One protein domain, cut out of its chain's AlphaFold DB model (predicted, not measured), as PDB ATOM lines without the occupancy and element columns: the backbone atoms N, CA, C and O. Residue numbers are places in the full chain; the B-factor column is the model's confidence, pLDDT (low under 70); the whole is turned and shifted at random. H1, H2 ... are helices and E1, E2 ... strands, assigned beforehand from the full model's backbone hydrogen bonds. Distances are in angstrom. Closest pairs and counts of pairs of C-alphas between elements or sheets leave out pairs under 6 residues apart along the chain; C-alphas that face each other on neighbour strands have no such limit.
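What this domain is: This is residues 4 to 58 of the 58 residues of an uncharacterized protein of Acinetobacter gerneri DSM 14967 = CIP 107464 (UniProt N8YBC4). Look for a small antiparallel sheet, in order E2 E1 E3, with helix H1 over one face and short H2 grazing it. The printed part has 55 residues, in order E1 E2 H1 H2 E3, of mixed class, with under half in named elements. It is compact, radius of gyration of the C-alphas 11.0 A, spanning 27 by 25 by 19 A.

Where its parts are: From C-alpha 4 at (-52.532, 6.674, 111.641), E1, residues 4 to 8, runs 13.6 A. Find E2 at residues 17 to 19, H1 at 33 to 42, 14.2 A long, H2 at 47 to 51, and E3 at 54 to 57, ending at (-53.918, 10.650, 116.570).

How they stand to each other: Inner strand E1 pairs with E3, N 4 and O 56 at 2.9 A, and with its hairpin partner E2, N 7 and O 18 at 2.9 A. E2, H1 H2, E3 form a split strand-helix-strand unit, two strands of one sheet with helices between them along the chain and E1 between them in the sheet, with a right-handed crossover. H1 is on the sheet, height 9.3 A; its closest C-alphas to E1 are Ala 36 and Val 5, 7.3 A. H1 and H2 only just touch, with 3 pairs of C-alphas within 8 A, closest Lys 37 and Ile 50, 7.4 A. In both helices every O i to N i+4 pair is within hydrogen-bond range.

The domain as a whole: The farthest C-alphas, Ile 14 and Asp 42, are 29.2 A apart. The printed part has no cut, the link E2 to H1 is long, and no printed residue is under pLDDT 70.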
ATOM      1  N   CYS A   4     -52.214   7.208 112.961       96.56
ATOM      2  CA  CYS A   4     -52.532   6.674 111.641       96.56
ATOM      3  C   CYS A   4     -51.942   7.572 110.550       96.56
ATOM      4  O   CYS A   4     -51.674   8.755 110.773       96.56
ATOM      5  N   VAL A   5     -51.731   6.987 109.372       96.75
ATOM      6  CA  VAL A   5     -51.221   7.692 108.193       96.75
ATOM      7  C   VAL A   5     -52.331   7.779 107.163       96.75
ATOM      8  O   VAL A   5     -53.005   6.782 106.893       96.75
ATOM      9  N   SER A   6     -52.510   8.956 106.575       95.25
ATOM     10  CA  SER A   6     -53.455   9.140 105.482       95.25
ATOM     11  C   SER A   6     -52.934  10.096 104.413       95.25
ATOM     12  O   SER A   6     -52.031  10.898 104.656       95.25
ATOM     13  N   ARG A   7     -53.494  10.016 103.208       92.44
ATOM     14  CA  ARG A   7     -53.226  10.958 102.114       92.44
ATOM     15  C   ARG A   7     -54.524  11.453 101.494       92.44
ATOM     16  O   ARG A   7     -55.552  10.782 101.552       92.44
ATOM     17  N   ASN A   8     -54.473  12.618 100.859       89.94
ATOM     18  CA  ASN A   8     -55.623  13.149 100.130       89.94
ATOM     19  C   ASN A   8     -55.882  12.324  98.857       89.94
ATOM     20  O   ASN A   8     -54.955  12.082  98.078       89.94
ATOM     21  N   ILE A   9     -57.141  11.976  98.586       84.81
ATOM     22  CA  ILE A   9     -57.520  11.318  97.327       84.81
ATOM     23  C   ILE A   9     -57.235  12.265  96.150       84.81
ATOM     24  O   ILE A   9     -57.714  13.403  96.124       84.81
ATOM     25  N   ASN A  10     -56.463  11.789  95.168       81.56
ATOM     26  CA  ASN A  10     -56.004  12.555  93.998       81.56
ATOM     27  C   ASN A  10     -55.258  13.859  94.348       81.56
ATOM     28  O   ASN A  10     -55.255  14.797  93.554       81.56
ATOM     29  N   GLY A  11     -54.677  13.959  95.548       75.88
ATOM     30  CA  GLY A  11     -54.018  15.185  96.016       75.88
ATOM     31  C   GLY A  11     -54.975  16.335  96.374       75.88
ATOM     32  O   GLY A  11     -54.519  17.431  96.685       75.88
ATOM     33  N   ILE A  12     -56.294  16.110  96.370       78.12
ATOM     34  CA  ILE A  12     -57.309  17.139  96.628       78.12
ATOM     35  C   ILE A  12     -57.694  17.135  98.113       78.12
ATOM     36  O   ILE A  12     -58.324  16.198  98.598       78.12
ATOM     37  N   SER A  13     -57.359  18.203  98.838       75.25
ATOM     38  CA  SER A  13     -57.523  18.290 100.300       75.25
ATOM     39  C   SER A  13     -58.964  18.382 100.810       75.25
ATOM     40  O   SER A  13     -59.184  18.145 101.995       75.25
ATOM     41  N   ILE A  14     -59.936  18.716  99.950       78.62
ATOM     42  CA  ILE A  14     -61.367  18.765 100.309       78.62
ATOM     43  C   ILE A  14     -62.045  17.385 100.253       78.62
ATOM     44  O   ILE A  14     -63.154  17.222 100.757       78.62
ATOM     45  N   ASN A  15     -61.394  16.392  99.640       80.38
ATOM     46  CA  ASN A  15     -61.911  15.030  99.571       80.38
ATOM     47  C   ASN A  15     -61.649  14.265 100.874       80.38
ATOM     48  O   ASN A  15     -60.840  14.672 101.708       80.38
ATOM     49  N   ALA A  16     -62.313  13.115 101.018       82.88
ATOM     50  CA  ALA A  16     -61.962  12.146 102.049       82.88
ATOM     51  C   ALA A  16     -60.494  11.695 101.902       82.88
ATOM     52  O   ALA A  16     -59.932  11.711 100.803       82.88
ATOM     53  N   SER A  17     -59.885  11.290 103.016       89.19
ATOM     54  CA  SER A  17     -58.537  10.727 103.023       89.19
ATOM     55  C   SER A  17     -58.551   9.231 102.701       89.19
ATOM     56  O   SER A  17     -59.477   8.508 103.070       89.19
ATOM     57  N   GLU A  18     -57.485   8.763 102.064       92.12
ATOM     58  CA  GLU A  18     -57.136   7.348 101.953       92.12
ATOM     59  C   GLU A  18     -56.165   6.996 103.085       92.12
ATOM     60  O   GLU A  18     -55.148   7.673 103.254       92.12
ATOM     61  N   TYR A  19     -56.494   5.975 103.878       94.94
ATOM     62  CA  TYR A  19     -55.705   5.561 105.040       94.94
ATOM     63  C   TYR A  19     -54.779   4.399 104.700       94.94
ATOM     64  O   TYR A  19     -55.126   3.526 103.909       94.94
ATOM     65  N   LEU A  20     -53.621   4.366 105.356       95.62
ATOM     66  CA  LEU A  20     -52.754   3.197 105.341       95.62
ATOM     67  C   LEU A  20     -53.415   2.056 106.123       95.62
ATOM     68  O   LEU A  20     -53.779   2.233 107.289       95.62
ATOM     69  N   LEU A  21     -53.548   0.897 105.482       95.81
ATOM     70  CA  LEU A  21     -54.163  -0.290 106.069       95.81
ATOM     71  C   LEU A  21     -53.112  -1.311 106.527       95.81
ATOM     72  O   LEU A  21     -51.956  -1.274 106.097       95.81
ATOM     73  N   ASP A  22     -53.495  -2.171 107.466       95.06
ATOM     74  CA  ASP A  22     -52.762  -3.379 107.832       95.06
ATOM     75  C   ASP A  22     -53.199  -4.588 106.989       95.06
ATOM     76  O   ASP A  22     -54.004  -4.463 106.069       95.06
ATOM     77  N   ASP A  23     -52.624  -5.756 107.284       94.69
ATOM     78  CA  ASP A  23     -52.849  -6.986 106.514       94.69
ATOM     79  C   ASP A  23     -54.282  -7.540 106.665       94.69
ATOM     80  O   ASP A  23     -54.687  -8.405 105.891       94.69
ATOM     81  N   ASP A  24     -55.047  -7.031 107.637       96.62
ATOM     82  CA  ASP A  24     -56.437  -7.401 107.914       96.62
ATOM     83  C   ASP A  24     -57.433  -6.331 107.400       96.62
ATOM     84  O   ASP A  24     -58.583  -6.294 107.847       96.62
ATOM     85  N   ASP A  25     -57.000  -5.437 106.498       93.50
ATOM     86  CA  ASP A  25     -57.767  -4.303 105.946       93.50
ATOM     87  C   ASP A  25     -58.246  -3.274 106.997       93.50
ATOM     88  O   ASP A  25     -59.139  -2.457 106.738       93.50
ATOM     89  N   ASN A  26     -57.646  -3.252 108.190       94.56
ATOM     90  CA  ASN A  26     -57.939  -2.244 109.209       94.56
ATOM     91  C   ASN A  26     -56.981  -1.056 109.096       94.56
ATOM     92  O   ASN A  26     -55.879  -1.168 108.570       94.56
ATOM     93  N   VAL A  27     -57.373   0.108 109.629       95.12
ATOM     94  CA  VAL A  27     -56.473   1.274 109.689       95.12
ATOM     95  C   VAL A  27     -55.235   0.920 110.507       95.12
ATOM     96  O   VAL A  27     -55.335   0.640 111.707       95.12
ATOM     97  N   LYS A  28     -54.064   1.008 109.872       96.38
ATOM     98  CA  LYS A  28     -52.785   0.712 110.506       96.38
ATOM     99  C   LYS A  28     -52.483   1.749 111.582       96.38
ATOM    100  O   LYS A  28     -52.500   2.955 111.328       96.38
ATOM    101  N   LYS A  29     -52.189   1.267 112.791       96.62
ATOM    102  CA  LYS A  29     -51.864   2.102 113.952       96.62
ATOM    103  C   LYS A  29     -50.394   1.961 114.310       96.62
ATOM    104  O   LYS A  29     -49.893   0.852 114.485       96.62
ATOM    105  N   PHE A  30     -49.738   3.095 114.483       96.94
ATOM    106  CA  PHE A  30     -48.372   3.198 114.970       96.94
ATOM    107  C   PHE A  30     -48.360   3.749 116.392       96.94
ATOM    108  O   PHE A  30     -49.320   4.381 116.836       96.94
ATOM    109  N   LEU A  31     -47.272   3.492 117.117       96.19
ATOM    110  CA  LEU A  31     -47.092   4.019 118.468       96.19
ATOM    111  C   LEU A  31     -46.922   5.547 118.450       96.19
ATOM    112  O   LEU A  31     -47.509   6.234 119.281       96.19
ATOM    113  N   ASP A  32     -46.167   6.059 117.480       96.75
ATOM    114  CA  ASP A  32     -45.901   7.478 117.269       96.75
ATOM    115  C   ASP A  32     -45.626   7.776 115.781       96.75
ATOM    116  O   ASP A  32     -45.627   6.883 114.925       96.75
ATOM    117  N   GLU A  33     -45.443   9.060 115.474       96.06
ATOM    118  CA  GLU A  33     -45.212   9.557 114.116       96.06
ATOM    119  C   GLU A  33     -43.843   9.133 113.564       96.06
ATOM    120  O   GLU A  33     -43.728   8.842 112.373       96.06
ATOM    121  N   ASP A  34     -42.818   9.034 114.414       96.44
ATOM    122  CA  ASP A  34     -41.464   8.664 113.994       96.44
ATOM    123  C   ASP A  34     -41.417   7.207 113.518       96.44
ATOM    124  O   ASP A  34     -40.823   6.898 112.480       96.44
ATOM    125  N   ILE A  35     -42.112   6.308 114.219       96.88
ATOM    126  CA  ILE A  35     -42.270   4.907 113.818       96.88
ATOM    127  C   ILE A  35     -43.064   4.805 112.511       96.88
ATOM    128  O   ILE A  35     -42.702   4.005 111.643       96.88
ATOM    129  N   ALA A  36     -44.108   5.621 112.336       96.88
ATOM    130  CA  ALA A  36     -44.890   5.652 111.100       96.88
ATOM    131  C   ALA A  36     -44.042   6.101 109.896       96.88
ATOM    132  O   ALA A  36     -44.052   5.447 108.852       96.88
ATOM    133  N   LYS A  37     -43.252   7.171 110.045       96.62
ATOM    134  CA  LYS A  37     -42.330   7.654 109.002       96.62
ATOM    135  C   LYS A  37     -41.259   6.628 108.674       96.62
ATOM    136  O   LYS A  37     -41.025   6.348 107.501       96.62
ATOM    137  N   LYS A  38     -40.647   6.021 109.696       97.44
ATOM    138  CA  LYS A  38     -39.651   4.966 109.493       97.44
ATOM    139  C   LYS A  38     -40.230   3.796 108.699       97.44
ATOM    140  O   LYS A  38     -39.574   3.319 107.780       97.44
ATOM    141  N   TYR A  39     -41.451   3.371 109.019       97.19
ATOM    142  CA  TYR A  39     -42.133   2.319 108.269       97.19
ATOM    143  C   TYR A  39     -42.296   2.683 106.787       97.19
ATOM    144  O   TYR A  39     -41.972   1.868 105.930       97.19
ATOM    145  N   LEU A  40     -42.743   3.904 106.473       96.81
ATOM    146  CA  LEU A  40     -42.898   4.368 105.087       96.81
ATOM    147  C   LEU A  40     -41.559   4.388 104.335       96.81
ATOM    148  O   LEU A  40     -41.483   3.902 103.208       96.81
ATOM    149  N   ILE A  41     -40.490   4.868 104.973       97.25
ATOM    150  CA  ILE A  41     -39.137   4.855 104.396       97.25
ATOM    151  C   ILE A  41     -38.670   3.418 104.132       97.25
ATOM    152  O   ILE A  41     -38.167   3.119 103.050       97.25
ATOM    153  N   ASP A  42     -38.892   2.505 105.082       97.31
ATOM    154  CA  ASP A  42     -38.554   1.085 104.935       97.31
ATOM    155  C   ASP A  42     -39.386   0.409 103.810       97.31
ATOM    156  O   ASP A  42     -38.956  -0.602 103.254       97.31
ATOM    157  N   GLN A  43     -40.545   0.972 103.431       95.25
ATOM    158  CA  GLN A  43     -41.356   0.568 102.266       95.25
ATOM    159  C   GLN A  43     -40.946   1.258 100.947       95.25
ATOM    160  O   GLN A  43     -41.529   0.972  99.901       95.25
ATOM    161  N   GLY A  44     -39.940   2.136 100.966       96.56
ATOM    162  CA  GLY A  44     -39.393   2.794  99.776       96.56
ATOM    163  C   GLY A  44     -39.973   4.174  99.461       96.56
ATOM    164  O   GLY A  44     -39.659   4.717  98.403       96.56
ATOM    165  N   PHE A  45     -40.784   4.753 100.352       95.25
ATOM    166  CA  PHE A  45     -41.217   6.146 100.226       95.25
ATOM    167  C   PHE A  45     -40.064   7.090 100.575       95.25
ATOM    168  O   PHE A  45     -39.326   6.858 101.535       95.25
ATOM    169  N   ASN A  46     -39.912   8.161  99.804       95.31
ATOM    170  CA  ASN A  46     -38.936   9.204 100.101       95.31
ATOM    171  C   ASN A  46     -39.576  10.350 100.912       95.31
ATOM    172  O   ASN A  46     -40.789  10.391 101.126       95.31
ATOM    173  N   ASP A  47     -38.754  11.305 101.351       94.00
ATOM    174  CA  ASP A  47     -39.222  12.447 102.144       94.00
ATOM    175  C   ASP A  47     -40.248  13.323 101.400       94.00
ATOM    176  O   ASP A  47     -41.139  13.889 102.032       94.00
ATOM    177  N   GLU A  48     -40.159  13.426 100.069       93.06
ATOM    178  CA  GLU A  48     -41.105  14.185  99.241       93.06
ATOM    179  C   GLU A  48     -42.480  13.504  99.190       93.06
ATOM    180  O   GLU A  48     -43.504  14.178  99.313       93.06
ATOM    181  N   ASP A  49     -42.520  12.173  99.089       90.94
ATOM    182  CA  ASP A  49     -43.770  11.411  99.141       90.94
ATOM    183  C   ASP A  49     -44.441  11.552 100.516       90.94
ATOM    184  O   ASP A  49     -45.656  11.744 100.620       90.94
ATOM    185  N   ILE A  50     -43.634  11.468 101.579       94.38
ATOM    186  CA  ILE A  50     -44.085  11.531 102.973       94.38
ATOM    187  C   ILE A  50     -44.575  12.936 103.337       94.38
ATOM    188  O   ILE A  50     -45.518  13.066 104.119       94.38
ATOM    189  N   TYR A  51     -43.985  13.985 102.759       91.81
ATOM    190  CA  TYR A  51     -44.324  15.382 103.044       91.81
ATOM    191  C   TYR A  51     -45.817  15.698 102.857       91.81
ATOM    192  O   TYR A  51     -46.378  16.513 103.589       91.81
ATOM    193  N   TRP A  52     -46.475  15.039 101.900       89.12
ATOM    194  CA  TRP A  52     -47.895  15.249 101.600       89.12
ATOM    195  C   TRP A  52     -48.845  14.355 102.409       89.12
ATOM    196  O   TRP A  52     -50.068  14.465 102.258       89.12
ATOM    197  N   MET A  53     -48.312  13.469 103.253       94.31
ATOM    198  CA  MET A  53     -49.101  12.592 104.116       94.31
ATOM    199  C   MET A  53     -49.465  13.280 105.435       94.31
ATOM    200  O   MET A  53     -48.773  14.171 105.925       94.31
ATOM    201  N   LYS A  54     -50.578  12.848 106.022       94.56
ATOM    202  CA  LYS A  54     -51.065  13.295 107.328       94.56
ATOM    203  C   LYS A  54     -50.802  12.218 108.370       94.56
ATOM    204  O   LYS A  54     -51.035  11.039 108.107       94.56
ATOM    205  N   PHE A  55     -50.378  12.657 109.549       95.62
ATOM    206  CA  PHE A  55     -50.123  11.825 110.719       95.62
ATOM    207  C   PHE A  55     -51.046  12.299 111.837       95.62
ATOM    208  O   PHE A  55     -50.913  13.420 112.328       95.62
ATOM    209  N   GLU A  56     -52.039  11.486 112.184       95.06
ATOM    210  CA  GLU A  56     -53.138  11.906 113.059       95.06
ATOM    211  C   GLU A  56     -53.315  10.929 114.219       95.06
ATOM    212  O   GLU A  56     -53.167   9.716 114.061       95.06
ATOM    213  N   ALA A  57     -53.636  11.464 115.399       93.25
ATOM    214  CA  ALA A  57     -53.918  10.650 116.570       93.25
ATOM    215  C   ALA A  57     -55.297   9.983 116.459       93.25
ATOM    216  O   ALA A  57     -56.280  10.631 116.097       93.25
ATOM    217  N   ILE A  58     -55.363   8.707 116.841       84.62
ATOM    218  CA  ILE A  58     -56.583   7.890 116.906       84.62
ATOM    219  C   ILE A  58     -56.720   7.153 118.243       84.62
ATOM    220  O   ILE A  58     -55.691   6.895 118.931       84.62
TER     221      ILE A  58